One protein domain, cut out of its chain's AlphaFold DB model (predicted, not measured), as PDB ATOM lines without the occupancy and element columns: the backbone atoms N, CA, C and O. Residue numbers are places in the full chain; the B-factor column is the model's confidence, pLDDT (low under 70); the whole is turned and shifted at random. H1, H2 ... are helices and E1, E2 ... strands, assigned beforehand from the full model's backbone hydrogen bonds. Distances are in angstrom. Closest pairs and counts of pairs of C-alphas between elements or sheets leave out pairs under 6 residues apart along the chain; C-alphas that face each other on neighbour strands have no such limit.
ATOM      1  N   SER A 298      25.679   8.304 -64.657       84.44
ATOM      2  CA  SER A 298      26.306   7.733 -63.464       84.44
ATOM      3  C   SER A 298      26.384   8.793 -62.370       84.44
ATOM      4  O   SER A 298      26.832   9.911 -62.621       84.44
ATOM      5  N   VAL A 299      25.937   8.443 -61.167       93.44
ATOM      6  CA  VAL A 299      25.912   9.342 -60.008       93.44
ATOM      7  C   VAL A 299      26.491   8.652 -58.779       93.44
ATOM      8  O   VAL A 299      26.306   7.445 -58.596       93.44
ATOM      9  N   ALA A 300      27.168   9.418 -57.924       95.56
ATOM     10  CA  ALA A 300      27.601   8.955 -56.609       95.56
ATOM     11  C   ALA A 300      26.468   9.162 -55.603       95.56
ATOM     12  O   ALA A 300      25.799  10.200 -55.598       95.56
ATOM     13  N   LEU A 301      26.260   8.173 -54.739       97.62
ATOM     14  CA  LEU A 301      25.192   8.197 -53.746       97.62
ATOM     15  C   LEU A 301      25.678   8.881 -52.459       97.62
ATOM     16  O   LEU A 301      26.718   8.514 -51.909       97.62
ATOM     17  N   GLY A 302      24.947   9.896 -51.992       97.44
ATOM     18  CA  GLY A 302      25.189  10.517 -50.687       97.44
ATOM     19  C   GLY A 302      24.443   9.804 -49.555       97.44
ATOM     20  O   GLY A 302      23.886   8.722 -49.746       97.44
ATOM     21  N   LEU A 303      24.433  10.402 -48.360       98.06
ATOM     22  CA  LEU A 303      23.724   9.826 -47.213       98.06
ATOM     23  C   LEU A 303      22.194   9.975 -47.351       98.06
ATOM     24  O   LEU A 303      21.703  11.104 -47.459       98.06
ATOM     25  N   PRO A 304      21.424   8.873 -47.312       97.25
ATOM     26  CA  PRO A 304      19.968   8.923 -47.330       97.25
ATOM     27  C   PRO A 304      19.422   9.402 -45.980       97.25
ATOM     28  O   PRO A 304      19.751   8.842 -44.939       97.25
ATOM     29  N   LEU A 305      18.552  10.411 -45.980       98.06
ATOM     30  CA  LEU A 305      17.997  10.992 -44.754       98.06
ATOM     31  C   LEU A 305      16.549  11.436 -44.972       98.06
ATOM     32  O   LEU A 305      16.223  12.054 -45.983       98.06
ATOM     33  N   ALA A 306      15.676  11.113 -44.012       97.31
ATOM     34  CA  ALA A 306      14.251  11.462 -44.031       97.31
ATOM     35  C   ALA A 306      13.504  11.012 -45.310       97.31
ATOM     36  O   ALA A 306      12.583  11.681 -45.778       97.31
ATOM     37  N   GLY A 307      13.914   9.883 -45.900       97.56
ATOM     38  CA  GLY A 307      13.360   9.369 -47.159       97.56
ATOM     39  C   GLY A 307      13.874  10.072 -48.421       97.56
ATOM     40  O   GLY A 307      13.423   9.743 -49.518       97.56
ATOM     41  N   TYR A 308      14.823  11.002 -48.295       98.56
ATOM     42  CA  TYR A 308      15.479  11.672 -49.414       98.56
ATOM     43  C   TYR A 308      16.898  11.153 -49.618       98.56
ATOM     44  O   TYR A 308      17.584  10.780 -48.668       98.56
ATOM     45  N   LEU A 309      17.342  11.160 -50.869       98.06
ATOM     46  CA  LEU A 309      18.674  10.760 -51.287       98.06
ATOM     47  C   LEU A 309      19.313  11.902 -52.092       98.06
ATOM     48  O   LEU A 309      18.830  12.218 -53.186       98.06
ATOM     49  N   PRO A 310      20.379  12.543 -51.579       97.88
ATOM     50  CA  PRO A 310      21.225  13.387 -52.402       97.88
ATOM     51  C   PRO A 310      22.047  12.502 -53.343       97.88
ATOM     52  O   PRO A 310      22.669  11.522 -52.924       97.88
ATOM     53  N   VAL A 311      22.069  12.864 -54.620       97.50
ATOM     54  CA  VAL A 311      22.908  12.213 -55.629       97.50
ATOM     55  C   VAL A 311      23.830  13.240 -56.263       97.50
ATOM     56  O   VAL A 311      23.410  14.344 -56.625       97.50
ATOM     57  N   TRP A 312      25.094  12.859 -56.377       94.25
ATOM     58  CA  TRP A 312      26.161  13.695 -56.895       94.25
ATOM     59  C   TRP A 312      26.428  13.352 -58.352       94.25
ATOM     60  O   TRP A 312      26.836  12.238 -58.691       94.25
ATOM     61  N   HIS A 313      26.212  14.338 -59.210       89.00
ATOM     62  CA  HIS A 313      26.541  14.269 -60.623       89.00
ATOM     63  C   HIS A 313      28.023  14.545 -60.841       89.00
ATOM     64  O   HIS A 313      28.725  15.078 -59.973       89.00
ATOM     65  N   ASP A 314      28.496  14.200 -62.032       72.88
ATOM     66  CA  ASP A 314      29.801  14.664 -62.484       72.88
ATOM     67  C   ASP A 314      29.856  16.209 -62.481       72.88
ATOM     68  O   ASP A 314      28.847  16.894 -62.670       72.88
ATOM     69  N   GLY A 315      31.025  16.772 -62.181       69.44
ATOM     70  CA  GLY A 315      31.204  18.220 -62.010       69.44
ATOM     71  C   GLY A 315      30.709  18.802 -60.676       69.44
ATOM     72  O   GLY A 315      30.761  20.017 -60.496       69.44
ATOM     73  N   GLY A 316      30.265  17.966 -59.728       75.25
ATOM     74  CA  GLY A 316      29.967  18.376 -58.348       75.25
ATOM     75  C   GLY A 316      28.561  18.937 -58.116       75.25
ATOM     76  O   GLY A 316      28.264  19.383 -57.010       75.25
ATOM     77  N   LEU A 317      27.685  18.904 -59.126       87.44
ATOM     78  CA  LEU A 317      26.274  19.251 -58.957       87.44
ATOM     79  C   LEU A 317      25.567  18.198 -58.090       87.44
ATOM     80  O   LEU A 317      25.702  16.997 -58.325       87.44
ATOM     81  N   VAL A 318      24.744  18.654 -57.146       93.75
ATOM     82  CA  VAL A 318      23.886  17.791 -56.324       93.75
ATOM     83  C   VAL A 318      22.439  17.950 -56.757       93.75
ATOM     84  O   VAL A 318      21.952  19.062 -56.953       93.75
ATOM     85  N   SER A 319      21.737  16.828 -56.877       96.44
ATOM     86  CA  SER A 319      20.276  16.814 -56.995       96.44
ATOM     87  C   SER A 319      19.668  15.979 -55.877       96.44
ATOM     88  O   SER A 319      20.303  15.039 -55.395       96.44
ATOM     89  N   TYR A 320      18.443  16.312 -55.480       98.00
ATOM     90  CA  TYR A 320      17.756  15.682 -54.359       98.00
ATOM     91  C   TYR A 320      16.542  14.918 -54.860       98.00
ATOM     92  O   TYR A 320      15.802  15.390 -55.725       98.00
ATOM     93  N   TRP A 321      16.343  13.730 -54.305       98.31
ATOM     94  CA  TRP A 321      15.296  12.823 -54.747       98.31
ATOM     95  C   TRP A 321      14.588  12.221 -53.551       98.31
ATOM     96  O   TRP A 321      15.237  11.722 -52.636       98.31
ATOM     97  N   ARG A 322      13.259  12.240 -53.556       98.44
ATOM     98  CA  ARG A 322      12.457  11.492 -52.594       98.44
ATOM     99  C   ARG A 322      12.350  10.049 -53.069       98.44
ATOM    100  O   ARG A 322      11.879   9.800 -54.175       98.44
ATOM    101  N   MET A 323      12.769   9.101 -52.243       98.06
ATOM    102  CA  MET A 323      12.609   7.677 -52.535       98.06
ATOM    103  C   MET A 323      11.152   7.274 -52.302       98.06
ATOM    104  O   MET A 323      10.598   7.559 -51.238       98.06
ATOM    105  N   LYS A 324      10.526   6.593 -53.272       96.75
ATOM    106  CA  LYS A 324       9.163   6.061 -53.088       96.75
ATOM    107  C   LYS A 324       9.128   4.855 -52.155       96.75
ATOM    108  O   LYS A 324       8.194   4.723 -51.370       96.75
ATOM    109  N   ASP A 325      10.168   4.026 -52.214       96.75
ATOM    110  CA  ASP A 325      10.412   2.928 -51.278       96.75
ATOM    111  C   ASP A 325      11.816   3.065 -50.657       96.75
ATOM    112  O   ASP A 325      12.804   2.497 -51.152       96.75
ATOM    113  N   PRO A 326      11.947   3.874 -49.587       96.44
ATOM    114  CA  PRO A 326      13.213   4.023 -48.884       96.44
ATOM    115  C   PRO A 326      13.725   2.690 -48.330       96.44
ATOM    116  O   PRO A 326      14.921   2.427 -48.401       96.44
ATOM    117  N   ALA A 327      12.844   1.825 -47.820       95.50
ATOM    118  CA  ALA A 327      13.243   0.580 -47.170       95.50
ATOM    119  C   ALA A 327      13.933  -0.380 -48.150       95.50
ATOM    120  O   ALA A 327      15.013  -0.889 -47.843       95.50
ATOM    121  N   ALA A 328      13.370  -0.565 -49.349       94.50
ATOM    122  CA  ALA A 328      13.991  -1.384 -50.392       94.50
ATOM    123  C   ALA A 328      15.362  -0.837 -50.821       94.50
ATOM    124  O   ALA A 328      16.318  -1.592 -50.997       94.50
ATOM    125  N   THR A 329      15.487   0.487 -50.930       95.88
ATOM    126  CA  THR A 329      16.746   1.144 -51.308       95.88
ATOM    127  C   THR A 329      17.815   0.957 -50.224       95.88
ATOM    128  O   THR A 329      18.928   0.502 -50.496       95.88
ATOM    129  N   LEU A 330      17.469   1.221 -48.962       95.56
ATOM    130  CA  LEU A 330      18.379   1.122 -47.814       95.56
ATOM    131  C   LEU A 330      18.807  -0.314 -47.486       95.56
ATOM    132  O   LEU A 330      19.878  -0.518 -46.906       95.56
ATOM    133  N   ALA A 331      18.010  -1.311 -47.879       94.75
ATOM    134  CA  ALA A 331      18.379  -2.721 -47.776       94.75
ATOM    135  C   ALA A 331      19.561  -3.099 -48.694       94.75
ATOM    136  O   ALA A 331      20.205  -4.127 -48.477       94.75
ATOM    137  N   ARG A 332      19.870  -2.278 -49.705       95.38
ATOM    138  CA  ARG A 332      20.952  -2.514 -50.674       95.38
ATOM    139  C   ARG A 332      22.176  -1.648 -50.385       95.38
ATOM    140  O   ARG A 332      23.298  -2.162 -50.396       95.38
ATOM    141  N   LEU A 333      21.969  -0.362 -50.098       97.12
ATOM    142  CA  LEU A 333      23.057   0.593 -49.878       97.12
ATOM    143  C   LEU A 333      23.927   0.212 -48.668       97.12
ATOM    144  O   LEU A 333      23.438  -0.239 -47.633       97.12
ATOM    145  N   GLY A 334      25.240   0.356 -48.826       95.25
ATOM    146  CA  GLY A 334      26.271   0.033 -47.840       95.25
ATOM    147  C   GLY A 334      26.481  -1.460 -47.574       95.25
ATOM    148  O   GLY A 334      27.361  -1.843 -46.794       95.25
ATOM    149  N   ARG A 335      25.730  -2.344 -48.245       95.25
ATOM    150  CA  ARG A 335      25.786  -3.802 -48.027       95.25
ATOM    151  C   ARG A 335      26.832  -4.521 -48.872       95.25
ATOM    152  O   ARG A 335      26.973  -5.733 -48.755       95.25
ATOM    153  N   GLY A 336      27.597  -3.792 -49.688       91.56
ATOM    154  CA  GLY A 336      28.661  -4.369 -50.524       91.56
ATOM    155  C   GLY A 336      28.164  -5.070 -51.785       91.56
ATOM    156  O   GLY A 336      28.940  -5.754 -52.447       91.56
ATOM    157  N   VAL A 337      26.885  -4.886 -52.097       91.44
ATOM    158  CA  VAL A 337      26.176  -5.506 -53.220       91.44
ATOM    159  C   VAL A 337      26.004  -4.549 -54.389       91.44
ATOM    160  O   VAL A 337      25.933  -5.008 -55.518       91.44
ATOM    161  N   VAL A 338      25.985  -3.240 -54.136       91.38
ATOM    162  CA  VAL A 338      25.831  -2.202 -55.159       91.38
ATOM    163  C   VAL A 338      27.177  -1.903 -55.815       91.38
ATOM    164  O   VAL A 338      28.224  -1.942 -55.162       91.38
ATOM    165  N   SER A 339      27.141  -1.615 -57.114       85.19
ATOM    166  CA  SER A 339      28.283  -1.202 -57.922       85.19
ATOM    167  C   SER A 339      29.020  -0.022 -57.299       85.19
ATOM    168  O   SER A 339      28.423   0.863 -56.677       85.19
ATOM    169  N   ARG A 340      30.344  -0.013 -57.469       92.50
ATOM    170  CA  ARG A 340      31.212   1.014 -56.910       92.50
ATOM    171  C   ARG A 340      32.193   1.549 -57.938       92.50
ATOM    172  O   ARG A 340      32.697   0.787 -58.759       92.50
ATOM    173  N   ALA A 341      32.518   2.829 -57.821       84.12
ATOM    174  CA  ALA A 341      33.602   3.468 -58.557       84.12
ATOM    175  C   ALA A 341      34.689   3.937 -57.589       84.12
ATOM    176  O   ALA A 341      34.398   4.358 -56.468       84.12
ATOM    177  N   GLU A 342      35.945   3.826 -58.013       85.94
ATOM    178  CA  GLU A 342      37.096   4.298 -57.243       85.94
ATOM    179  C   GLU A 342      37.177   5.825 -57.311       85.94
ATOM    180  O   GLU A 342      37.099   6.398 -58.396       85.94
ATOM    181  N   VAL A 343      37.316   6.478 -56.156       81.25
ATOM    182  CA  VAL A 343      37.413   7.945 -56.037       81.25
ATOM    183  C   VAL A 343      38.780   8.408 -55.540       81.25
ATOM    184  O   VAL A 343      39.178   9.540 -55.787       81.25
ATOM    185  N   ASP A 344      39.501   7.530 -54.850       78.12
ATOM    186  CA  ASP A 344      40.880   7.710 -54.399       78.12
ATOM    187  C   ASP A 344      41.487   6.316 -54.171       78.12
ATOM    188  O   ASP A 344      40.745   5.350 -54.068       78.12
ATOM    189  N   THR A 345      42.807   6.196 -54.089       77.19
ATOM    190  CA  THR A 345      43.584   4.946 -53.954       77.19
ATOM    191  C   THR A 345      42.895   3.853 -53.111       77.19
ATOM    192  O   THR A 345      42.955   3.860 -51.880       77.19
ATOM    193  N   ARG A 346      42.280   2.859 -53.771       80.88
ATOM    194  CA  ARG A 346      41.505   1.753 -53.166       80.88
ATOM    195  C   ARG A 346      40.348   2.200 -52.260       80.88
ATOM    196  O   ARG A 346      39.962   1.484 -51.337       80.88
ATOM    197  N   ARG A 347      39.779   3.361 -52.536       88.25
ATOM    198  CA  ARG A 347      38.639   3.965 -51.858       88.25
ATOM    199  C   ARG A 347      37.529   4.171 -52.876       88.25
ATOM    200  O   ARG A 347      37.698   4.835 -53.894       88.25
ATOM    201  N   TYR A 348      36.384   3.574 -52.596       93.12
ATOM    202  CA  TYR A 348      35.309   3.363 -53.548       93.12
ATOM    203  C   TYR A 348      33.994   3.919 -53.017       93.12
ATOM    204  O   TYR A 348      33.678   3.719 -51.845       93.12
ATOM    205  N   ARG A 349      33.189   4.531 -53.886       94.75
ATOM    206  CA  ARG A 349      31.822   4.966 -53.573       94.75
ATOM    207  C   ARG A 349      30.799   4.110 -54.271       94.75
ATOM    208  O   ARG A 349      31.026   3.678 -55.397       94.75
ATOM    209  N   GLU A 350      29.664   3.900 -53.622       96.44
ATOM    210  CA  GLU A 350      28.516   3.292 -54.286       96.44
ATOM    211  C   GLU A 350      27.918   4.260 -55.307       96.44
ATOM    212  O   GLU A 350      27.773   5.460 -55.057       96.44
ATOM    213  N   CYS A 351      27.638   3.716 -56.487       93.69
ATOM    214  CA  CYS A 351      27.218   4.469 -57.657       93.69
ATOM    215  C   CYS A 351      25.933   3.875 -58.221       93.69
ATOM    216  O   CYS A 351      25.726   2.661 -58.178       93.69
ATOM    217  N   ALA A 352      25.107   4.728 -58.813       93.56
ATOM    218  CA  ALA A 352      23.896   4.315 -59.505       93.56
ATOM    219  C   ALA A 352      23.836   4.898 -60.914       93.56
ATOM    220  O   ALA A 352      24.556   5.844 -61.243       93.56
ATOM    221  N   MET A 353      22.949   4.341 -61.736       86.69
ATOM    222  CA  MET A 353      22.564   4.941 -63.010       86.69
ATOM    223  C   MET A 353      21.216   5.638 -62.834       86.69
ATOM    224  O   MET A 353      20.222   4.995 -62.515       86.69
ATOM    225  N   LEU A 354      21.171   6.951 -63.025       90.12
ATOM    226  CA  LEU A 354      19.980   7.768 -62.822       90.12
ATOM    227  C   LEU A 354      19.341   8.133 -64.164       90.12
ATOM    228  O   LEU A 354      19.980   8.752 -65.012       90.12
ATOM    229  N   ASN A 355      18.058   7.817 -64.319       85.19
ATOM    230  CA  ASN A 355      17.177   8.430 -65.304       85.19
ATOM    231  C   ASN A 355      16.458   9.616 -64.650       85.19
ATOM    232  O   ASN A 355      15.405   9.455 -64.029       85.19
ATOM    233  N   ALA A 356      17.019  10.817 -64.784       82.19
ATOM    234  CA  ALA A 356      16.442  12.003 -64.153       82.19
ATOM    235  C   ALA A 356      15.079  12.393 -64.759       82.19
ATOM    236  O   ALA A 356      14.203  12.880 -64.050       82.19
ATOM    237  N   ALA A 357      14.871  12.164 -66.060       75.69
ATOM    238  CA  ALA A 357      13.605  12.488 -66.720       75.69
ATOM    239  C   ALA A 357      12.477  11.523 -66.316       75.69
ATOM    240  O   ALA A 357      11.327  11.938 -66.163       75.69
ATOM    241  N   GLY A 358      12.816  10.242 -66.138       76.62
ATOM    242  CA  GLY A 358      11.887   9.194 -65.713       76.62
ATOM    243  C   GLY A 358      11.659   9.126 -64.202       76.62
ATOM    244  O   GLY A 358      10.628   8.611 -63.779       76.62
ATOM    245  N   GLY A 359      12.573   9.672 -63.393       88.12
ATOM    246  CA  GLY A 359      12.522   9.529 -61.938       88.12
ATOM    247  C   GLY A 359      12.824   8.097 -61.500       88.12
ATOM    248  O   GLY A 359      12.155   7.553 -60.631       88.12
ATOM    249  N   THR A 360      13.818   7.464 -62.120       90.06
ATOM    250  CA  THR A 360      14.206   6.085 -61.795       90.06
ATOM    251  C   THR A 360      15.707   6.014 -61.573       90.06
ATOM    252  O   THR A 360      16.487   6.554 -62.356       90.06
ATOM    253  N   MET A 361      16.119   5.324 -60.517       94.69
ATOM    254  CA  MET A 361      17.510   5.005 -60.227       94.69
ATOM    255  C   MET A 361      17.728   3.502 -60.345       94.69
ATOM    256  O   MET A 361      17.024   2.715 -59.724       94.69
ATOM    257  N   LEU A 362      18.729   3.111 -61.125       90.62
ATOM    258  CA  LEU A 362      19.156   1.729 -61.266       90.62
ATOM    259  C   LEU A 362      20.341   1.472 -60.338       90.62
ATOM    260  O   LEU A 362      21.427   2.035 -60.529       90.62
ATOM    261  N   LEU A 363      20.139   0.587 -59.363       92.56
ATOM    262  CA  LEU A 363      21.210   0.036 -58.542       92.56
ATOM    263  C   LEU A 363      21.742  -1.223 -59.218       92.56
ATOM    264  O   LEU A 363      21.100  -2.271 -59.213       92.56
ATOM    265  N   LEU A 364      22.913  -1.099 -59.837       85.31
ATOM    266  CA  LEU A 364      23.628  -2.218 -60.447       85.31
ATOM    267  C   LEU A 364      24.312  -3.046 -59.363       85.31
ATOM    268  O   LEU A 364      24.871  -2.481 -58.422       85.31
ATOM    269  N   GLU A 365      24.346  -4.363 -59.524       85.12
ATOM    270  CA  GLU A 365      25.140  -5.222 -58.656       85.12
ATOM    271  C   GLU A 365      26.644  -5.047 -58.909       85.12
ATOM    272  O   GLU A 365      27.105  -4.778 -60.019       85.12
ATOM    273  N   ARG A 366      27.434  -5.215 -57.847       79.12
ATOM    274  CA  ARG A 366      28.897  -5.110 -57.873       79.12
ATOM    275  C   ARG A 366      29.549  -6.245 -58.659       79.12
ATOM    276  O   ARG A 366      30.621  -6.058 -59.233       79.12
ATOM    277  N   PHE A 367      28.932  -7.420 -58.653       76.06
ATOM    278  CA  PHE A 367      29.463  -8.626 -59.271       76.06
ATOM    279  C   PHE A 367      28.515  -9.130 -60.349       76.06
ATOM    280  O   PHE A 367      27.309  -8.901 -60.305       76.06
ATOM    281  N   ARG A 368      29.078  -9.822 -61.339       69.00
ATOM    282  CA  ARG A 368      28.268 -10.528 -62.328       69.00
ATOM    283  C   ARG A 368      27.581 -11.713 -61.661       69.00
ATOM    284  O   ARG A 368      28.182 -12.388 -60.826       69.00
ATOM    285  N   SER A 369      26.356 -11.991 -62.084       72.62
ATOM    286  CA  SER A 369      25.696 -13.253 -61.782       72.62
ATOM    287  C   SER A 369      26.439 -14.418 -62.444       72.62
ATOM    288  O   SER A 369      27.256 -14.223 -63.349       72.62
ATOM    289  N   GLU A 370      26.117 -15.651 -62.046       57.56
ATOM    290  CA  GLU A 370      26.688 -16.864 -62.655       57.56
ATOM    291  C   GLU A 370      26.482 -16.926 -64.183       57.56
ATOM    292  O   GLU A 370      27.289 -17.512 -64.898       57.56
ATOM    293  N   GLY A 371      25.442 -16.263 -64.705       46.31
ATOM    294  CA  GLY A 371      25.169 -16.138 -66.142       46.31
ATOM    295  C   GLY A 371      25.983 -15.056 -66.868       46.31
ATOM    296  O   GLY A 371      25.741 -14.808 -68.046       46.31
ATOM    297  N   GLY A 372      26.908 -14.374 -66.186       48.12
ATOM    298  CA  GLY A 372      27.781 -13.341 -66.757       48.12
ATOM    299  C   GLY A 372      27.146 -11.953 -66.920       48.12
ATOM    300  O   GLY A 372      27.845 -11.005 -67.287       48.12
ATOM    301  N   GLY A 373      25.851 -11.803 -66.628       50.53
ATOM    302  CA  GLY A 373      25.160 -10.509 -66.607       50.53
ATOM    303  C   GLY A 373      25.401  -9.742 -65.305       50.53
ATOM    304  O   GLY A 373      25.668 -10.346 -64.271       50.53
ATOM    305  N   ILE A 374      25.288  -8.415 -65.338       66.88
ATOM    306  CA  ILE A 374      25.228  -7.585 -64.126       66.88
ATOM    307  C   ILE A 374      23.749  -7.348 -63.837       66.88
ATOM    308  O   ILE A 374      23.050  -6.787 -64.683       66.88
ATOM    309  N   ALA A 375      23.260  -7.823 -62.692       77.19
ATOM    310  CA  ALA A 375      21.885  -7.566 -62.289       77.19
ATOM    311  C   ALA A 375      21.709  -6.084 -61.931       77.19
ATOM    312  O   ALA A 375      22.657  -5.413 -61.520       77.19
ATOM    313  N   ALA A 376      20.500  -5.569 -62.119       77.88
ATOM    314  CA  ALA A 376      20.146  -4.207 -61.756       77.88
ATOM    315  C   ALA A 376      18.724  -4.178 -61.199       77.88
ATOM    316  O   ALA A 376      17.833  -4.838 -61.738       77.88
ATOM    317  N   GLU A 377      18.518  -3.392 -60.150       86.31
ATOM    318  CA  GLU A 377      17.210  -3.149 -59.545       86.31
ATOM    319  C   GLU A 377      16.786  -1.700 -59.803       86.31
ATOM    320  O   GLU A 377      17.595  -0.776 -59.690       86.31
ATOM    321  N   ASN A 378      15.520  -1.503 -60.176       88.06
ATOM    322  CA  ASN A 378      14.943  -0.176 -60.372       88.06
ATOM    323  C   ASN A 378      14.365   0.339 -59.054       88.06
ATOM    324  O   ASN A 378      13.601  -0.359 -58.393       88.06
ATOM    325  N   HIS A 379      14.680   1.587 -58.729       94.44
ATOM    326  CA  HIS A 379      14.150   2.309 -57.583       94.44
ATOM    327  C   HIS A 379      13.485   3.590 -58.071       94.44
ATOM    328  O   HIS A 379      14.126   4.428 -58.710       94.44
ATOM    329  N   ASP A 380      12.202   3.745 -57.762       95.44
ATOM    330  CA  ASP A 380      11.452   4.932 -58.153       95.44
ATOM    331  C   ASP A 380      11.768   6.111 -57.235       95.44
ATOM    332  O   ASP A 380      11.744   6.015 -56.001       95.44
ATOM    333  N   LEU A 381      12.011   7.249 -57.871       96.62
ATOM    334  CA  LEU A 381      12.401   8.502 -57.259       96.62
ATOM    335  C   LEU A 381      11.484   9.634 -57.726       96.62
ATOM    336  O   LEU A 381      11.082   9.710 -58.885       96.62
ATOM    337  N   GLU A 382      11.200  10.572 -56.831       97.31
ATOM    338  CA  GLU A 382      10.532  11.826 -57.173       97.31
ATOM    339  C   GLU A 382      11.533  12.983 -57.049       97.31
ATOM    340  O   GLU A 382      12.196  13.088 -56.012       97.31
ATOM    341  N   PRO A 383      11.673  13.852 -58.069       96.50
ATOM    342  CA  PRO A 383      12.535  15.023 -57.966       96.50
ATOM    343  C   PRO A 383      12.138  15.894 -56.771       96.50
ATOM    344  O   PRO A 383      10.956  16.178 -56.565       96.50
ATOM    345  N   ALA A 384      13.126  16.358 -56.014       97.38
ATOM    346  CA  ALA A 384      12.937  17.252 -54.885       97.38
ATOM    347  C   ALA A 384      13.968  18.384 -54.905       97.38
ATOM    348  O   ALA A 384      15.056  18.276 -55.470       97.38
ATOM    349  N   THR A 385      13.618  19.490 -54.265       96.88
ATOM    350  CA  THR A 385      14.567  20.565 -53.963       96.88
ATOM    351  C   THR A 385      15.327  20.255 -52.676       96.88
ATOM    352  O   THR A 385      14.851  19.510 -51.816       96.88
ATOM    353  N   GLU A 386      16.495  20.873 -52.516       96.12
ATOM    354  CA  GLU A 386      17.253  20.803 -51.266       96.12
ATOM    355  C   GLU A 386      16.430  21.307 -50.070       96.12
ATOM    356  O   GLU A 386      16.446  20.694 -49.005       96.12
ATOM    357  N   GLU A 387      15.666  22.387 -50.254       97.19
ATOM    358  CA  GLU A 387      14.813  22.966 -49.213       97.19
ATOM    359  C   GLU A 387      13.751  21.969 -48.734       97.19
ATOM    360  O   GLU A 387      13.593  21.770 -47.531       97.19
ATOM    361  N   GLN A 388      13.080  21.275 -49.659       97.56
ATOM    362  CA  GLN A 388      12.112  20.226 -49.320       97.56
ATOM    363  C   GLN A 388      12.764  19.061 -48.572       97.56
ATOM    364  O   GLN A 388      12.200  18.569 -47.594       97.56
ATOM    365  N   ALA A 389      13.947  18.626 -49.018       96.81
ATOM    366  CA  ALA A 389      14.674  17.539 -48.377       96.81
ATOM    367  C   ALA A 389      15.112  17.922 -46.953       96.81
ATOM    368  O   ALA A 389      14.950  17.135 -46.023       96.81
ATOM    369  N   ARG A 390      15.608  19.152 -46.758       96.88
ATOM    370  CA  ARG A 390      16.020  19.672 -45.445       96.88
ATOM    371  C   ARG A 390      14.835  19.892 -44.507       96.88
ATOM    372  O   ARG A 390      14.928  19.563 -43.330       96.88
ATOM    373  N   ALA A 391      13.709  20.386 -45.018       96.94
ATOM    374  CA  ALA A 391      12.499  20.608 -44.226       96.94
ATOM    375  C   ALA A 391      11.878  19.306 -43.683       96.94
ATOM    376  O   ALA A 391      11.126  19.347 -42.712       96.94
ATOM    377  N   ALA A 392      12.182  18.155 -44.293       95.94
ATOM    378  CA  ALA A 392      11.707  16.851 -43.838       95.94
ATOM    379  C   ALA A 392      12.533  16.255 -42.682       95.94
ATOM    380  O   ALA A 392      12.150  15.224 -42.125       95.94
ATOM    381  N   ILE A 393      13.668  16.866 -42.328       97.12
ATOM    382  CA  ILE A 393      14.579  16.332 -41.314       97.12
ATOM    383  C   ILE A 393      13.964  16.494 -39.923       97.12
ATOM    384  O   ILE A 393      13.528  17.571 -39.522       97.12
ATOM    385  N   THR A 394      13.973  15.398 -39.171       97.69
ATOM    386  CA  THR A 394      13.559  15.333 -37.768       97.69
ATOM    387  C   THR A 394      14.638  14.622 -36.956       97.69
ATOM    388  O   THR A 394      15.464  13.900 -37.517       97.69
ATOM    389  N   ASP A 395      14.608  14.765 -35.630       95.81
ATOM    390  CA  ASP A 395      15.524  14.030 -34.746       95.81
ATOM    391  C   ASP A 395      15.401  12.508 -34.907       95.81
ATOM    392  O   ASP A 395      16.403  11.798 -34.828       95.81
ATOM    393  N   ALA A 396      14.186  12.014 -35.180       97.25
ATOM    394  CA  ALA A 396      13.934  10.604 -35.466       97.25
ATOM    395  C   ALA A 396      14.614  10.169 -36.772       97.25
ATOM    396  O   ALA A 396      15.352   9.190 -36.778       97.25
ATOM    397  N   ALA A 397      14.460  10.946 -37.851       97.12
ATOM    398  CA  ALA A 397      15.113  10.651 -39.126       97.12
ATOM    399  C   ALA A 397      16.650  10.686 -39.022       97.12
ATOM    400  O   ALA A 397      17.335   9.890 -39.663       97.12
ATOM    401  N   LEU A 398      17.205  11.590 -38.205       97.06
ATOM    402  CA  LEU A 398      18.640  11.608 -37.914       97.06
ATOM    403  C   LEU A 398      19.069  10.353 -37.148       97.06
ATOM    404  O   LEU A 398      20.086   9.759 -37.493       97.06
ATOM    405  N   ALA A 399      18.308   9.926 -36.136       96.19
ATOM    406  CA  ALA A 399      18.598   8.690 -35.412       96.19
ATOM    407  C   ALA A 399      18.611   7.472 -36.353       96.19
ATOM    408  O   ALA A 399      19.591   6.727 -36.352       96.19
ATOM    409  N   GLU A 400      17.604   7.345 -37.220       97.38
ATOM    410  CA  GLU A 400      17.503   6.281 -38.229       97.38
ATOM    411  C   GLU A 400      18.698   6.268 -39.198       97.38
ATOM    412  O   GLU A 400      19.247   5.204 -39.487       97.38
ATOM    413  N   LEU A 401      19.149   7.439 -39.676       98.00
ATOM    414  CA  LEU A 401      20.345   7.549 -40.524       98.00
ATOM    415  C   LEU A 401      21.574   6.952 -39.825       98.00
ATOM    416  O   LEU A 401      22.317   6.173 -40.421       98.00
ATOM    417  N   TYR A 402      21.811   7.329 -38.570       97.50
ATOM    418  CA  TYR A 402      23.006   6.893 -37.852       97.50
ATOM    419  C   TYR A 402      22.925   5.422 -37.430       97.50
ATOM    420  O   TYR A 402      23.944   4.737 -37.471       97.50
ATOM    421  N   GLU A 403      21.739   4.894 -37.128       97.56
ATOM    422  CA  GLU A 403      21.529   3.447 -36.976       97.56
ATOM    423  C   GLU A 403      21.856   2.698 -38.279       97.56
ATOM    424  O   GLU A 403      22.603   1.714 -38.270       97.56
ATOM    425  N   TRP A 404      21.389   3.211 -39.423       98.19
ATOM    426  CA  TRP A 404      21.693   2.643 -40.736       98.19
ATOM    427  C   TRP A 404      23.195   2.678 -41.071       98.19
ATOM    428  O   TRP A 404      23.727   1.689 -41.582       98.19
ATOM    429  N   ILE A 405      23.916   3.755 -40.734       98.56
ATOM    430  CA  ILE A 405      25.383   3.813 -40.885       98.56
ATOM    431  C   ILE A 405      26.055   2.718 -40.047       98.56
ATOM    432  O   ILE A 405      26.953   2.037 -40.543       98.56
ATOM    433  N   GLY A 406      25.611   2.505 -38.804       97.31
ATOM    434  CA  GLY A 406      26.127   1.438 -37.941       97.31
ATOM    435  C   GLY A 406      25.970   0.046 -38.560       97.31
ATOM    436  O   GLY A 406      26.896  -0.767 -38.559       97.31
ATOM    437  N   GLU A 407      24.818  -0.207 -39.170       98.25
ATOM    438  CA  GLU A 407      24.564  -1.434 -39.922       98.25
ATOM    439  C   GLU A 407      25.469  -1.567 -41.166       98.25
ATOM    440  O   GLU A 407      25.926  -2.667 -41.497       98.25
ATOM    441  N   CYS A 408      25.784  -0.461 -41.845       98.44
ATOM    442  CA  CYS A 408      26.741  -0.450 -42.955       98.44
ATOM    443  C   CYS A 408      28.177  -0.733 -42.484       98.44
ATOM    444  O   CYS A 408      28.909  -1.456 -43.166       98.44
ATOM    445  N   VAL A 409      28.573  -0.213 -41.316       97.62
ATOM    446  CA  VAL A 409      29.888  -0.466 -40.702       97.62
ATOM    447  C   VAL A 409      30.058  -1.949 -40.404       97.62
ATOM    448  O   VAL A 409      31.071  -2.536 -40.787       97.62
ATOM    449  N   LEU A 410      29.057  -2.576 -39.785       96.88
ATOM    450  CA  LEU A 410      29.074  -4.016 -39.539       96.88
ATOM    451  C   LEU A 410      29.230  -4.809 -40.841       96.88
ATOM    452  O   LEU A 410      30.078  -5.698 -40.929       96.88
ATOM    453  N   ALA A 411      28.443  -4.468 -41.864       97.19
ATOM    454  CA  ALA A 411      28.509  -5.150 -43.150       97.19
ATOM    455  C   ALA A 411      29.897  -5.002 -43.803       97.19
ATOM    456  O   ALA A 411      30.426  -5.968 -44.349       97.19
ATOM    457  N   ALA A 412      30.509  -3.814 -43.742       95.88
ATOM    458  CA  ALA A 412      31.867  -3.585 -44.240       95.88
ATOM    459  C   ALA A 412      32.912  -4.410 -43.476       95.88
ATOM    460  O   ALA A 412      33.722  -5.098 -44.100       95.88
ATOM    461  N   ALA A 413      32.835  -4.427 -42.145       93.50
ATOM    462  CA  ALA A 413      33.735  -5.201 -41.297       93.50
ATOM    463  C   ALA A 413      33.692  -6.708 -41.614       93.50
ATOM    464  O   ALA A 413      34.741  -7.334 -41.751       93.50
ATOM    465  N   GLN A 414      32.496  -7.276 -41.814       93.19
ATOM    466  CA  GLN A 414      32.313  -8.687 -42.192       93.19
ATOM    467  C   GLN A 414      32.965  -9.046 -43.537       93.19
ATOM    468  O   GLN A 414      33.342 -10.196 -43.753       93.19
ATOM    469  N   ARG A 415      33.130  -8.066 -44.434       93.00
ATOM    470  CA  ARG A 415      33.814  -8.229 -45.727       93.00
ATOM    471  C   ARG A 415      35.316  -7.936 -45.667       93.00
ATOM    472  O   ARG A 415      35.974  -7.971 -46.703       93.00
ATOM    473  N   GLY A 416      35.865  -7.615 -44.493       92.75
ATOM    474  CA  GLY A 416      37.250  -7.156 -44.375       92.75
ATOM    475  C   GLY A 416      37.489  -5.807 -45.062       92.75
ATOM    476  O   GLY A 416      38.588  -5.540 -45.546       92.75
ATOM    477  N   GLU A 417      36.462  -4.960 -45.135       94.88
ATOM    478  CA  GLU A 417      36.537  -3.601 -45.669       94.88
ATOM    479  C   GLU A 417      36.591  -2.576 -44.521       94.88
ATOM    480  O   GLU A 417      36.111  -2.831 -43.414       94.88
ATOM    481  N   PHE A 418      37.166  -1.404 -44.781       95.31
ATOM    482  CA  PHE A 418      36.865  -0.205 -44.003       95.31
ATOM    483  C   PHE A 418      35.604   0.470 -44.556       95.31
ATOM    484  O   PHE A 418      35.269   0.318 -45.736       95.31
ATOM    485  N   LEU A 419      34.947   1.263 -43.714       98.06
ATOM    486  CA  LEU A 419      33.917   2.222 -44.108       98.06
ATOM    487  C   LEU A 419      34.345   3.607 -43.640       98.06
ATOM    488  O   LEU A 419      34.785   3.755 -42.506       98.06
ATOM    489  N   ALA A 420      34.198   4.617 -44.485       97.31
ATOM    490  CA  ALA A 420      34.402   6.005 -44.109       97.31
ATOM    491  C   ALA A 420      33.155   6.840 -44.390       97.31
ATOM    492  O   ALA A 420      32.553   6.715 -45.458       97.31
ATOM    493  N   VAL A 421      32.802   7.701 -43.441       98.06
ATOM    494  CA  VAL A 421      31.822   8.771 -43.626       98.06
ATOM    495  C   VAL A 421      32.591  10.054 -43.868       98.06
ATOM    496  O   VAL A 421      33.352  10.497 -43.009       98.06
ATOM    497  N   GLU A 422      32.433  10.630 -45.050       96.25
ATOM    498  CA  GLU A 422      33.234  11.771 -45.486       96.25
ATOM    499  C   GLU A 422      32.516  12.617 -46.528       96.25
ATOM    500  O   GLU A 422      31.424  12.251 -46.962       96.25
ATOM    501  N   SER A 423      33.115  13.740 -46.934       93.69
ATOM    502  CA  SER A 423      32.547  14.634 -47.953       93.69
ATOM    503  C   SER A 423      32.017  13.873 -49.163       93.69
ATOM    504  O   SER A 423      32.648  12.936 -49.640       93.69
ATOM    505  N   GLY A 424      30.838  14.253 -49.643       90.75
ATOM    506  CA  GLY A 424      30.113  13.666 -50.765       90.75
ATOM    507  C   GLY A 424      30.820  13.820 -52.121       90.75
ATOM    508  O   GLY A 424      31.902  14.394 -52.221       90.75
ATOM    509  N   GLY A 425      30.195  13.303 -53.179       88.94
ATOM    510  CA  GLY A 425      30.623  13.549 -54.558       88.94
ATOM    511  C   GLY A 425      31.843  12.769 -55.034       88.94
ATOM    512  O   GLY A 425      32.163  11.703 -54.533       88.94
ATOM    513  N   TRP A 426      32.499  13.273 -56.072       82.94
ATOM    514  CA  TRP A 426      33.609  12.577 -56.739       82.94
ATOM    515  C   TRP A 426      34.983  13.139 -56.370       82.94
ATOM    516  O   TRP A 426      36.012  12.595 -56.754       82.94
ATOM    517  N   THR A 427      35.008  14.255 -55.647       74.50
ATOM    518  CA  THR A 427      36.202  15.079 -55.464       74.50
ATOM    519  C   THR A 427      36.974  14.724 -54.199       74.50
ATOM    520  O   THR A 427      36.390  14.556 -53.133       74.50
ATOM    521  N   VAL A 428      38.300  14.708 -54.312       70.38
ATOM    522  CA  VAL A 428      39.274  14.630 -53.208       70.38
ATOM    523  C   VAL A 428      39.804  16.060 -52.963       70.38
ATOM    524  O   VAL A 428      40.043  16.766 -53.946       70.38
ATOM    525  N   PRO A 429      39.990  16.544 -51.715       71.00
ATOM    526  CA  PRO A 429      40.123  15.799 -50.463       71.00
ATOM    527  C   PRO A 429      38.799  15.358 -49.844       71.00
ATOM    528  O   PRO A 429      37.825  16.101 -49.784       71.00
ATOM    529  N   LEU A 430      38.816  14.150 -49.295       81.44
ATOM    530  CA  LEU A 430      37.685  13.522 -48.623       81.44
ATOM    531  C   LEU A 430      37.712  13.873 -47.130       81.44
ATOM    532  O   LEU A 430      37.922  13.015 -46.281       81.44
ATOM    533  N   ARG A 431      37.616  15.171 -46.820       85.12
ATOM    534  CA  ARG A 431      37.582  15.703 -45.449       85.12
ATOM    535  C   ARG A 431      36.337  16.576 -45.251       85.12
ATOM    536  O   ARG A 431      36.065  17.375 -46.148       85.12
ATOM    537  N   PRO A 432      35.651  16.497 -44.098       91.75
ATOM    538  CA  PRO A 432      36.005  15.682 -42.933       91.75
ATOM    539  C   PRO A 432      35.825  14.181 -43.203       91.75
ATOM    540  O   PRO A 432      35.139  13.810 -44.149       91.75
ATOM    541  N   CYS A 433      36.493  13.333 -42.426       92.75
ATOM    542  CA  CYS A 433      36.473  11.880 -42.564       92.75
ATOM    543  C   CYS A 433      36.348  11.228 -41.191       92.75
ATOM    544  O   CYS A 433      37.154  11.494 -40.300       92.75
ATOM    545  N   LEU A 434      35.365  10.348 -41.040       94.50
ATOM    546  CA  LEU A 434      35.291   9.381 -39.956       94.50
ATOM    547  C   LEU A 434      35.460   7.983 -40.541       94.50
ATOM    548  O   LEU A 434      34.563   7.458 -41.195       94.50
ATOM    549  N   LEU A 435      36.629   7.397 -40.323       92.75
ATOM    550  CA  LEU A 435      37.035   6.094 -40.826       92.75
ATOM    551  C   LEU A 435      36.814   5.023 -39.757       92.75
ATOM    552  O   LEU A 435      37.305   5.144 -38.643       92.75
ATOM    553  N   SER A 436      36.129   3.944 -40.114       93.25
ATOM    554  CA  SER A 436      35.875   2.777 -39.272       93.25
ATOM    555  C   SER A 436      36.458   1.516 -39.903       93.25
ATOM    556  O   SER A 436      36.254   1.251 -41.091       93.25
ATOM    557  N   MET A 437      37.182   0.721 -39.117       89.19
ATOM    558  CA  MET A 437      37.712  -0.576 -39.545       89.19
ATOM    559  C   MET A 437      37.979  -1.505 -38.356       89.19
ATOM    560  O   MET A 437      38.248  -1.047 -37.248       89.19
ATOM    561  N   VAL A 438      37.994  -2.817 -38.599       89.94
ATOM    562  CA  VAL A 438      38.434  -3.809 -37.604       89.94
ATOM    563  C   VAL A 438      39.931  -4.073 -37.749       89.94
ATOM    564  O   VAL A 438      40.385  -4.418 -38.833       89.94
ATOM    565  N   ARG A 439      40.712  -3.952 -36.678       82.94
ATOM    566  CA  ARG A 439      42.154  -4.238 -36.685       82.94
ATOM    567  C   ARG A 439      42.464  -5.456 -35.810       82.94
ATOM    568  O   ARG A 439      41.948  -5.530 -34.693       82.94
ATOM    569  N   PRO A 440      43.309  -6.400 -36.255       79.62
ATOM    570  CA  PRO A 440      43.846  -7.415 -35.360       79.62
ATOM    571  C   PRO A 440      44.785  -6.761 -34.340       79.62
ATOM    572  O   PRO A 440      45.570  -5.870 -34.674       79.62
ATOM    573  N   HIS A 441      44.720  -7.204 -33.091       70.50
ATOM    574  CA  HIS A 441      45.664  -6.795 -32.066       70.50
ATOM    575  C   HIS A 441      47.053  -7.386 -32.372       70.50
ATOM    576  O   HIS A 441      47.137  -8.526 -32.838       70.50
ATOM    577  N   PRO A 442      48.162  -6.683 -32.070       57.84
ATOM    578  CA  PRO A 442      49.518  -7.173 -32.342       57.84
ATOM    579  C   PRO A 442      49.869  -8.539 -31.720       57.84
ATOM    580  O   PRO A 442      50.779  -9.210 -32.195       57.84
ATOM    581  N   ASN A 443      49.158  -8.965 -30.668       64.75
ATOM    582  CA  ASN A 443      49.324 -10.286 -30.041       64.75
ATOM    583  C   ASN A 443      48.550 -11.424 -30.750       64.75
ATOM    584  O   ASN A 443      48.659 -12.575 -30.335       64.75
ATOM    585  N   GLY A 444      47.760 -11.114 -31.784       59.50
ATOM    586  CA  GLY A 444      47.055 -12.073 -32.637       59.50
ATOM    587  C   GLY A 444      45.806 -12.738 -32.047       59.50
ATOM    588  O   GLY A 444      45.207 -13.555 -32.742       59.50
ATOM    589  N   GLN A 445      45.399 -12.431 -30.810       59.72
ATOM    590  CA  GLN A 445      44.257 -13.101 -30.160       59.72
ATOM    591  C   GLN A 445      42.980 -12.255 -30.089       59.72
ATOM    592  O   GLN A 445      41.891 -12.813 -29.974       59.72
ATOM    593  N   GLU A 446      43.096 -10.933 -30.187       71.00
ATOM    594  CA  GLU A 446      41.970 -10.003 -30.071       71.00
ATOM    595  C   GLU A 446      41.818  -9.167 -31.342       71.00
ATOM    596  O   GLU A 446      42.791  -8.878 -32.037       71.00
ATOM    597  N   VAL A 447      40.589  -8.765 -31.652       80.94
ATOM    598  CA  VAL A 447      40.269  -7.841 -32.746       80.94
ATOM    599  C   VAL A 447      39.612  -6.602 -32.161       80.94
ATOM    600  O   VAL A 447      38.795  -6.702 -31.248       80.94
ATOM    601  N   PHE A 448      39.966  -5.433 -32.679       79.75
ATOM    602  CA  PHE A 448      39.494  -4.140 -32.195       79.75
ATOM    603  C   PHE A 448      38.716  -3.423 -33.292       79.75
ATOM    604  O   PHE A 448      39.165  -3.376 -34.433       79.75
ATOM    605  N   SER A 449      37.569  -2.845 -32.944       83.31
ATOM    606  CA  SER A 449      36.907  -1.840 -33.772       83.31
ATOM    607  C   SER A 449      37.622  -0.516 -33.544       83.31
ATOM    608  O   SER A 449      37.756  -0.073 -32.400       83.31
ATOM    609  N   VAL A 450      38.119   0.082 -34.621       82.25
ATOM    610  CA  VAL A 450      38.841   1.350 -34.595       82.25
ATOM    611  C   VAL A 450      38.053   2.377 -35.383       82.25
ATOM    612  O   VAL A 450      37.698   2.129 -36.535       82.25
ATOM    613  N   VAL A 451      37.823   3.529 -34.760       87.00
ATOM    614  CA  VAL A 451      37.180   4.691 -35.369       87.00
ATOM    615  C   VAL A 451      38.148   5.860 -35.307       87.00
ATOM    616  O   VAL A 451      38.617   6.224 -34.235       87.00
ATOM    617  N   GLU A 452      38.451   6.447 -36.452       87.12
ATOM    618  CA  GLU A 452      39.381   7.558 -36.593       87.12
ATOM    619  C   GLU A 452      38.659   8.744 -37.230       87.12
ATOM    620  O   GLU A 452      38.101   8.618 -38.316       87.12
ATOM    621  N   ALA A 453      38.653   9.887 -36.553       87.00
ATOM    622  CA  ALA A 453      38.017  11.114 -37.009       87.00
ATOM    623  C   ALA A 453      39.079  12.160 -37.376       87.00
ATOM    624  O   ALA A 453      39.969  12.444 -36.576       87.00
ATOM    625  N   SER A 454      38.980  12.754 -38.565       85.75
ATOM    626  CA  SER A 454      39.828  13.862 -39.014       85.75
ATOM    627  C   SER A 454      38.994  14.901 -39.780       85.75
ATOM    628  O   SER A 454      38.386  14.556 -40.797       85.75
ATOM    629  N   PRO A 455      38.956  16.177 -39.353       89.00
ATOM    630  CA  PRO A 455      39.649  16.744 -38.196       89.00
ATOM    631  C   PRO A 455      39.095  16.234 -36.855       89.00
ATOM    632  O   PRO A 455      38.027  15.624 -36.813       89.00
ATOM    633  N   VAL A 456      39.806  16.499 -35.754       86.56
ATOM    634  CA  VAL A 456      39.323  16.193 -34.394       86.56
ATOM    635  C   VAL A 456      37.943  16.844 -34.171       86.56
ATOM    636  O   VAL A 456      37.804  18.049 -34.403       86.56
ATOM    637  N   PRO A 457      36.912  16.099 -33.732       85.06
ATOM    638  CA  PRO A 457      35.589  16.653 -33.442       85.06
ATOM    639  C   PRO A 457      35.590  17.377 -32.082       85.06
ATOM    640  O   PRO A 457      35.182  16.841 -31.048       85.06
ATOM    641  N   VAL A 458      36.104  18.610 -32.068       82.94
ATOM    642  CA  VAL A 458      36.265  19.432 -30.855       82.94
ATOM    643  C   VAL A 458      34.921  19.638 -30.143       82.94
ATOM    644  O   VAL A 458      33.933  20.025 -30.759       82.94
ATOM    645  N   GLY A 459      34.884  19.388 -28.829       78.50
ATOM    646  CA  GLY A 459      33.682  19.566 -28.002       78.50
ATOM    647  C   GLY A 459      32.650  18.432 -28.062       78.50
ATOM    648  O   GLY A 459      31.646  18.499 -27.354       78.50
ATOM    649  N   ALA A 460      32.876  17.378 -28.852       77.38
ATOM    650  CA  ALA A 460      31.973  16.234 -28.901       77.38
ATOM    651  C   ALA A 460      32.081  15.367 -27.617       77.38
ATOM    652  O   ALA A 460      33.187  14.940 -27.279       77.38
ATOM    653  N   PRO A 461      30.971  15.033 -26.919       68.56
ATOM    654  CA  PRO A 461      31.002  14.438 -25.572       68.56
ATOM    655  C   PRO A 461      31.780  13.126 -25.419       68.56
ATOM    656  O   PRO A 461      32.325  12.868 -24.357       68.56
ATOM    657  N   ILE A 462      31.826  12.290 -26.458       67.56
ATOM    658  CA  ILE A 462      32.544  11.002 -26.433       67.56
ATOM    659  C   ILE A 462      34.006  11.113 -26.879       67.56
ATOM    660  O   ILE A 462      34.780  10.177 -26.728       67.56
ATOM    661  N   TRP A 463      34.379  12.262 -27.435       63.19
ATOM    662  CA  TRP A 463      35.719  12.538 -27.930       63.19
ATOM    663  C   TRP A 463      36.485  13.467 -26.980       63.19
ATOM    664  O   TRP A 463      37.703  13.518 -27.056       63.19
ATOM    665  N   VAL A 464      35.797  14.193 -26.090       59.56
ATOM    666  CA  VAL A 464      36.348  15.294 -25.279       59.56
ATOM    667  C   VAL A 464      37.476  14.885 -24.324       59.56
ATOM    668  O   VAL A 464      38.442  15.632 -24.195       59.56
ATOM    669  N   ASP A 465      37.391  13.705 -23.705       58.25
ATOM    670  CA  ASP A 465      38.364  13.271 -22.691       58.25
ATOM    671  C   ASP A 465      39.657  12.700 -23.304       58.25
ATOM    672  O   ASP A 465      40.703  12.706 -22.658       58.25
ATOM    673  N   ASP A 466      39.600  12.272 -24.570       57.56
ATOM    674  CA  ASP A 466      40.705  11.641 -25.305       57.56
ATOM    675  C   ASP A 466      41.261  12.542 -26.431       57.56
ATOM    676  O   ASP A 466      41.928  12.050 -27.348       57.56
ATOM    677  N   GLN A 467      40.941  13.848 -26.440       58.66
ATOM    678  CA  GLN A 467      41.405  14.748 -27.507       58.66
ATOM    679  C   GLN A 467      42.927  14.900 -27.437       58.66
ATOM    680  O   GLN A 467      43.461  15.244 -26.378       58.66
ATOM    681  N   PRO A 468      43.655  14.662 -28.542       58.19
ATOM    682  CA  PRO A 468      45.094  14.843 -28.539       58.19
ATOM    683  C   PRO A 468      45.427  16.322 -28.311       58.19
ATOM    684  O   PRO A 468      44.778  17.207 -28.864       58.19
ATOM    685  N   VAL A 469      46.465  16.582 -27.508       48.53
ATOM    686  CA  VAL A 469      46.969  17.945 -27.252       48.53
ATOM    687  C   VAL A 469      47.450  18.606 -28.554       48.53
ATOM    688  O   VAL A 469      47.298  19.813 -28.702       48.53
ATOM    689  N   ASP A 470      47.952  17.800 -29.502       51.94
ATOM    690  CA  ASP A 470      48.366  18.180 -30.856       51.94
ATOM    691  C   ASP A 470      47.990  17.066 -31.862       51.94
ATOM    692  O   ASP A 470      48.274  15.891 -31.613       51.94
ATOM    693  N   GLY A 471      47.391  17.407 -33.011       57.91
ATOM    694  CA  GLY A 471      47.112  16.457 -34.101       57.91
ATOM    695  C   GLY A 471      45.912  16.818 -34.991       57.91
ATOM    696  O   GLY A 471      44.974  17.481 -34.558       57.91
ATOM    697  N   ASP A 472      45.926  16.336 -36.238       69.19
ATOM    698  CA  ASP A 472      44.863  16.557 -37.241       69.19
ATOM    699  C   ASP A 472      43.690  15.557 -37.126       69.19
ATOM    700  O   ASP A 472      42.766  15.588 -37.942       69.19
ATOM    701  N   GLY A 473      43.714  14.632 -36.163       77.38
ATOM    702  CA  GLY A 473      42.681  13.610 -35.999       77.38
ATOM    703  C   GLY A 473      42.762  12.862 -34.670       77.38
ATOM    704  O   GLY A 473      43.750  12.967 -33.949       77.38
ATOM    705  N   GLN A 474      41.703  12.125 -34.343       79.94
ATOM    706  CA  GLN A 474      41.547  11.397 -33.085       79.94
ATOM    707  C   GLN A 474      41.083   9.963 -33.346       79.94
ATOM    708  O   GLN A 474      40.235   9.729 -34.204       79.94
ATOM    709  N   LEU A 475      41.631   9.009 -32.594       80.25
ATOM    710  CA  LEU A 475      41.362   7.582 -32.743       80.25
ATOM    711  C   LEU A 475      40.738   7.022 -31.465       80.25
ATOM    712  O   LEU A 475      41.302   7.164 -30.384       80.25
ATOM    713  N   LEU A 476      39.614   6.329 -31.616       79.06
ATOM    714  CA  LEU A 476      38.989   5.507 -30.587       79.06
ATOM    715  C   LEU A 476      39.142   4.037 -30.969       79.06
ATOM    716  O   LEU A 476      38.966   3.661 -32.128       79.06
ATOM    717  N   ALA A 477      39.452   3.196 -29.988       80.81
ATOM    718  CA  ALA A 477      39.550   1.756 -30.175       80.81
ATOM    719  C   ALA A 477      38.835   1.021 -29.041       80.81
ATOM    720  O   ALA A 477      38.996   1.355 -27.869       80.81
ATOM    721  N   ALA A 478      38.071  -0.007 -29.390       76.69
ATOM    722  CA  ALA A 478      37.415  -0.894 -28.435       76.69
ATOM    723  C   ALA A 478      37.460  -2.342 -28.947       76.69
ATOM    724  O   ALA A 478      37.553  -2.539 -30.161       76.69
ATOM    725  N   PRO A 479      37.373  -3.363 -28.072       81.56
ATOM    726  CA  PRO A 479      37.221  -4.750 -28.509       81.56
ATOM    727  C   PRO A 479      36.088  -4.877 -29.532       81.56
ATOM    728  O   PRO A 479      35.040  -4.264 -29.365       81.56
ATOM    729  N   SER A 480      36.294  -5.619 -30.613       84.12
ATOM    730  CA  SER A 480      35.317  -5.689 -31.698       84.12
ATOM    731  C   SER A 480      34.228  -6.708 -31.391       84.12
ATOM    732  O   SER A 480      34.505  -7.894 -31.229       84.12
ATOM    733  N   ASP A 481      32.979  -6.255 -31.412       86.06
ATOM    734  CA  ASP A 481      31.799  -7.102 -31.534       86.06
ATOM    735  C   ASP A 481      30.724  -6.400 -32.373       86.06
ATOM    736  O   ASP A 481      30.815  -5.212 -32.700       86.06
ATOM    737  N   ASP A 482      29.698  -7.164 -32.723       90.50
ATOM    738  CA  ASP A 482      28.550  -6.736 -33.512       90.50
ATOM    739  C   ASP A 482      27.824  -5.502 -32.955       90.50
ATOM    740  O   ASP A 482      27.306  -4.692 -33.728       90.50
ATOM    741  N   ALA A 483      27.753  -5.354 -31.630       87.75
ATOM    742  CA  ALA A 483      27.078  -4.227 -30.991       87.75
ATOM    743  C   ALA A 483      27.936  -2.958 -31.079       87.75
ATOM    744  O   ALA A 483      27.432  -1.879 -31.390       87.75
ATOM    745  N   ARG A 484      29.247  -3.087 -30.872       84.44
ATOM    746  CA  ARG A 484      30.213  -1.987 -30.961       84.44
ATOM    747  C   ARG A 484      30.412  -1.501 -32.390       84.44
ATOM    748  O   ARG A 484      30.546  -0.299 -32.591       84.44
ATOM    749  N   LEU A 485      30.373  -2.393 -33.379       88.94
ATOM    750  CA  LEU A 485      30.399  -2.008 -34.795       88.94
ATOM    751  C   LEU A 485      29.169  -1.178 -35.175       88.94
ATOM    752  O   LEU A 485      29.308  -0.145 -35.824       88.94
ATOM    753  N   ARG A 486      27.979  -1.566 -34.701       92.31
ATOM    754  CA  ARG A 486      26.754  -0.773 -34.891       92.31
ATOM    755  C   ARG A 486      26.813   0.570 -34.161       92.31
ATOM    756  O   ARG A 486      26.404   1.587 -34.714       92.31
ATOM    757  N   ALA A 487      27.393   0.606 -32.961       88.69
ATOM    758  CA  ALA A 487      27.530   1.835 -32.178       88.69
ATOM    759  C   ALA A 487      28.363   2.929 -32.880       88.69
ATOM    760  O   ALA A 487      28.175   4.111 -32.589       88.69
ATOM    761  N   VAL A 488      29.225   2.571 -33.844       90.56
ATOM    762  CA  VAL A 488      29.979   3.537 -34.668       90.56
ATOM    763  C   VAL A 488      29.059   4.507 -35.408       90.56
ATOM    764  O   VAL A 488      29.406   5.676 -35.584       90.56
ATOM    765  N   GLY A 489      27.858   4.068 -35.786       91.50
ATOM    766  CA  GLY A 489      26.846   4.944 -36.362       91.50
ATOM    767  C   GLY A 489      26.527   6.144 -35.465       91.50
ATOM    768  O   GLY A 489      26.594   7.292 -35.900       91.50
ATOM    769  N   HIS A 490      26.305   5.908 -34.171       89.38
ATOM    770  CA  HIS A 490      26.064   6.979 -33.200       89.38
ATOM    771  C   HIS A 490      27.317   7.821 -32.915       89.38
ATOM    772  O   HIS A 490      27.200   9.031 -32.732       89.38
ATOM    773  N   LEU A 491      28.517   7.225 -32.933       87.56
ATOM    774  CA  LEU A 491      29.776   7.988 -32.848       87.56
ATOM    775  C   LEU A 491      29.926   8.969 -34.015       87.56
ATOM    776  O   LEU A 491      30.402  10.089 -33.826       87.56
ATOM    777  N   THR A 492      29.469   8.556 -35.199       93.50
ATOM    778  CA  THR A 492      29.470   9.385 -36.405       93.50
ATOM    779  C   THR A 492      28.636  10.644 -36.209       93.50
ATOM    780  O   THR A 492      29.099  11.725 -36.563       93.50
ATOM    781  N   ARG A 493      27.462  10.536 -35.571       92.69
ATOM    782  CA  ARG A 493      26.613  11.695 -35.259       92.69
ATOM    783  C   ARG A 493      27.367  12.773 -34.495       92.69
ATOM    784  O   ARG A 493      27.371  13.923 -34.913       92.69
ATOM    785  N   PHE A 494      28.038  12.393 -33.411       88.75
ATOM    786  CA  PHE A 494      28.775  13.346 -32.582       88.75
ATOM    787  C   PHE A 494      29.893  14.055 -33.355       88.75
ATOM    788  O   PHE A 494      30.132  15.237 -33.121       88.75
ATOM    789  N   ALA A 495      30.564  13.353 -34.272       90.06
ATOM    790  CA  ALA A 495      31.602  13.952 -35.104       90.06
ATOM    791  C   ALA A 495      31.019  14.928 -36.138       90.06
ATOM    792  O   ALA A 495      31.489  16.058 -36.242       90.06
ATOM    793  N   VAL A 496      29.964  14.520 -36.850       94.25
ATOM    794  CA  VAL A 496      29.283  15.351 -37.856       94.25
ATOM    795  C   VAL A 496      28.705  16.622 -37.231       94.25
ATOM    796  O   VAL A 496      28.926  17.711 -37.764       94.25
ATOM    797  N   ASP A 497      28.054  16.499 -36.071       90.88
ATOM    798  CA  ASP A 497      27.502  17.635 -35.328       90.88
ATOM    799  C   ASP A 497      28.615  18.614 -34.905       90.88
ATOM    800  O   ASP A 497      28.471  19.826 -35.067       90.88
ATOM    801  N   ALA A 498      29.757  18.107 -34.422       89.81
ATOM    802  CA  ALA A 498      30.895  18.938 -34.018       89.81
ATOM    803  C   ALA A 498      31.587  19.644 -35.195       89.81
ATOM    804  O   ALA A 498      32.071  20.764 -35.046       89.81
ATOM    805  N   TRP A 499      31.626  19.018 -36.374       92.38
ATOM    806  CA  TRP A 499      32.159  19.648 -37.585       92.38
ATOM    807  C   TRP A 499      31.219  20.698 -38.184       92.38
ATOM    808  O   TRP A 499      31.652  21.477 -39.033       92.38
ATOM    809  N   GLY A 500      29.947  20.723 -37.773       93.75
ATOM    810  CA  GLY A 500      28.941  21.621 -38.339       93.75
ATOM    811  C   GLY A 500      28.650  21.346 -39.818       93.75
ATOM    812  O   GLY A 500      28.221  22.251 -40.530       93.75
ATOM    813  N   VAL A 501      28.908  20.120 -40.289       93.94
ATOM    814  CA  VAL A 501      28.672  19.705 -41.678       93.94
ATOM    815  C   VAL A 501      27.305  19.050 -41.784       93.94
ATOM    816  O   VAL A 501      26.925  18.231 -40.950       93.94
ATOM    817  N   HIS A 502      26.549  19.388 -42.824       96.00
ATOM    818  CA  HIS A 502      25.238  18.789 -43.013       96.00
ATOM    819  C   HIS A 502      25.343  17.348 -43.552       96.00
ATOM    820  O   HIS A 502      26.121  17.112 -44.476       96.00
ATOM    821  N   PRO A 503      24.515  16.380 -43.103       96.75
ATOM    822  CA  PRO A 503      24.589  14.995 -43.587       96.75
ATOM    823  C   PRO A 503      24.457  14.823 -45.109       96.75
ATOM    824  O   PRO A 503      25.089  13.944 -45.685       96.75
ATOM    825  N   PHE A 504      23.682  15.676 -45.786       96.81
ATOM    826  CA  PHE A 504      23.585  15.646 -47.257       96.81
ATOM    827  C   PHE A 504      24.873  16.044 -47.989       96.81
ATOM    828  O   PHE A 504      25.005  15.766 -49.178       96.81
ATOM    829  N   GLU A 505      25.817  16.678 -47.298       95.56
ATOM    830  CA  GLU A 505      27.138  17.005 -47.837       95.56
ATOM    831  C   GLU A 505      28.113  15.829 -47.707       95.56
ATOM    832  O   GLU A 505      29.251  15.928 -48.154       95.56
ATOM    833  N   LEU A 506      27.677  14.714 -47.116       97.38
ATOM    834  CA  LEU A 506      28.486  13.533 -46.857       97.38
ATOM    835  C   LEU A 506      28.040  12.346 -47.724       97.38
ATOM    836  O   LEU A 506      26.937  12.297 -48.279       97.38
ATOM    837  N   GLY A 507      28.914  11.352 -47.820       96.56
ATOM    838  CA  GLY A 507      28.640  10.056 -48.422       96.56
ATOM    839  C   GLY A 507      29.443   8.949 -47.746       96.56
ATOM    840  O   GLY A 507      30.264   9.200 -46.861       96.56
ATOM    841  N   LEU A 508      29.192   7.715 -48.181       97.94
ATOM    842  CA  LEU A 508      29.943   6.548 -47.733       97.94
ATOM    843  C   LEU A 508      31.030   6.190 -48.742       97.94
ATOM    844  O   LEU A 508      30.762   6.044 -49.937       97.94
ATOM    845  N   SER A 509      32.232   5.963 -48.227       97.25
ATOM    846  CA  SER A 509      33.327   5.350 -48.967       97.25
ATOM    847  C   SER A 509      33.735   4.037 -48.323       97.25
ATOM    848  O   SER A 509      33.651   3.851 -47.111       97.25
ATOM    849  N   PHE A 510      34.220   3.120 -49.147       96.81
ATOM    850  CA  PHE A 510      34.603   1.777 -48.742       96.81
ATOM    851  C   PHE A 510      35.952   1.427 -49.336       96.81
ATOM    852  O   PHE A 510      36.315   1.914 -50.402       96.81
ATOM    853  N   GLY A 511      36.664   0.505 -48.716       92.81
ATOM    854  CA  GLY A 511      37.868  -0.034 -49.321       92.81
ATOM    855  C   GLY A 511      38.387  -1.243 -48.571       92.81
ATOM    856  O   GLY A 511      37.930  -1.529 -47.468       92.81
ATOM    857  N   PRO A 512      39.322  -1.989 -49.166       91.38
ATOM    858  CA  PRO A 512      39.933  -3.130 -48.512       91.38
ATOM    859  C   PRO A 512      40.661  -2.651 -47.262       91.38
ATOM    860  O   PRO A 512      41.420  -1.681 -47.307       91.38
ATOM    861  N   ASN A 513      40.429  -3.330 -46.145       88.00
ATOM    862  CA  ASN A 513      41.082  -2.990 -44.898       88.00
ATOM    863  C   ASN A 513      42.580  -3.328 -44.994       88.00
ATOM    864  O   ASN A 513      42.929  -4.505 -45.102       88.00
TER     865      ASN A 513
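AT A GLANCE: This is residues 298 to 513 of the 522 residues of an uncharacterized protein of Actinokineospora iranica (UniProt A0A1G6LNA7). Two lobes stand side by side: a small closed barrel of E1, E2, E3, E7, E6 and E5, and an antiparallel slab of E12, E8, E9, E10 and E11 that is joined to the barrel through E5 and E12. The two long helices H3 and H4 cover one face of the slab and cross each other steeply, while short H2 is outside the barrel over E3, and E4 pairs with E5 beyond the ring. The printed part has 216 residues with four named helices and twelve named strands, in the order E1 E2 E3 H1 E4 E5 E6 E7 H2 H3 E8 E9 E10 E11 H4 E12; neighbour strands are antiparallel and the class is mixed, helices and strands. The whole is compact, with a radius of gyration of the C-alphas of 17.2 A and spans of 52 by 44 by 30 A.

IN THESE COORDINATES: The ring of the barrel holds E1, residues 298 to 301, from C-alpha 298 at (26.306, 7.733, -63.464); E2, residues 308 to 312; E3, residues 318 to 323; E5, residues 347 to 355, 25.7 A long; E6, residues 360 to 368, 21.8 A; and E7, residues 374 to 384, 29.2 A. E4 is residues 340 to 344. Farther along come E8, residues 417 to 423; E9, residues 433 to 440, 21.9 A; E10, residues 447 to 454, 22.6 A; E11, residues 474 to 479; and E12, residues 506 to 512, 20.3 A, which ends at C-alpha 512 at (39.933, -3.130, -48.512). The helices are H1, residues 326 to 330; H2, residues 386 to 391; H3, residues 395 to 414, 29.2 A, from C-alpha 395 at (15.524, 14.030, -34.746); and H4, residues 482 to 499, 26.9 A.

HOW THE PARTS SIT: There are three meanders, each strand the antiparallel neighbour of the one before: E1 E2 E3, E4 E5 E6 E7, and E8 E9 E10 E11. The barrel closes between E5 and E1, where N 299 and O 352 are 2.9 A apart, within hydrogen-bond range. E7 is the neighbour of E3, with N 322 and O 382 at 2.8 A. The pairing of E5 is staggered: E6 and E4 lie on one side of it, E1 and E12 on the other side. E5 and E12 have N 348 and O 510 at 2.8 A; E12 and E8 have N 418 and O 511 at 2.8 A. The hairpin E9 and E10 has N 435 and O 452 at 2.8 A, and the hairpin E10 and E11 has N 451 and O 476 at 2.9 A. H3 is on the sheet at a height of 9.9 A, over E8 and E9; its closest C-alphas to E8 are those of Val 409 and Leu 419, 5.9 A apart. H4 is on it at a height of 8.5 A, over E9 and E10, along the strands at 20 degrees to E9 on the local plane. H3 and H4 touch, closest at the C-alphas of Gly 406 and Arg 486, 3.8 A apart, at a steep tilt of 52 degrees, opposite ways. H2 is on the barrel, outside it and over E3, with the closest C-alphas, those of Tyr 320 and Glu 386, 6.0 A apart. H1 and H3 are close but not clearly touching, the C-alphas of Leu 330 and Trp 404 being 8.0 A apart. H2 and H4 are apart. In H1, H2 and H3 every O i to N i+4 pair is within hydrogen-bond range; in H4, 11 of 14 are.

THE WHOLE: The two C-alphas farthest apart are those of Gly 371 and Val 469, at 56.1 A. The printed part has no cut. The link from E10 to E11, residues 455 to 473, is long, with 19 residues. The mean pLDDT of the printed part is 87.2; 23 residues are under 70, among them residues 370 to 374, 442 to 445 and 461 to 472.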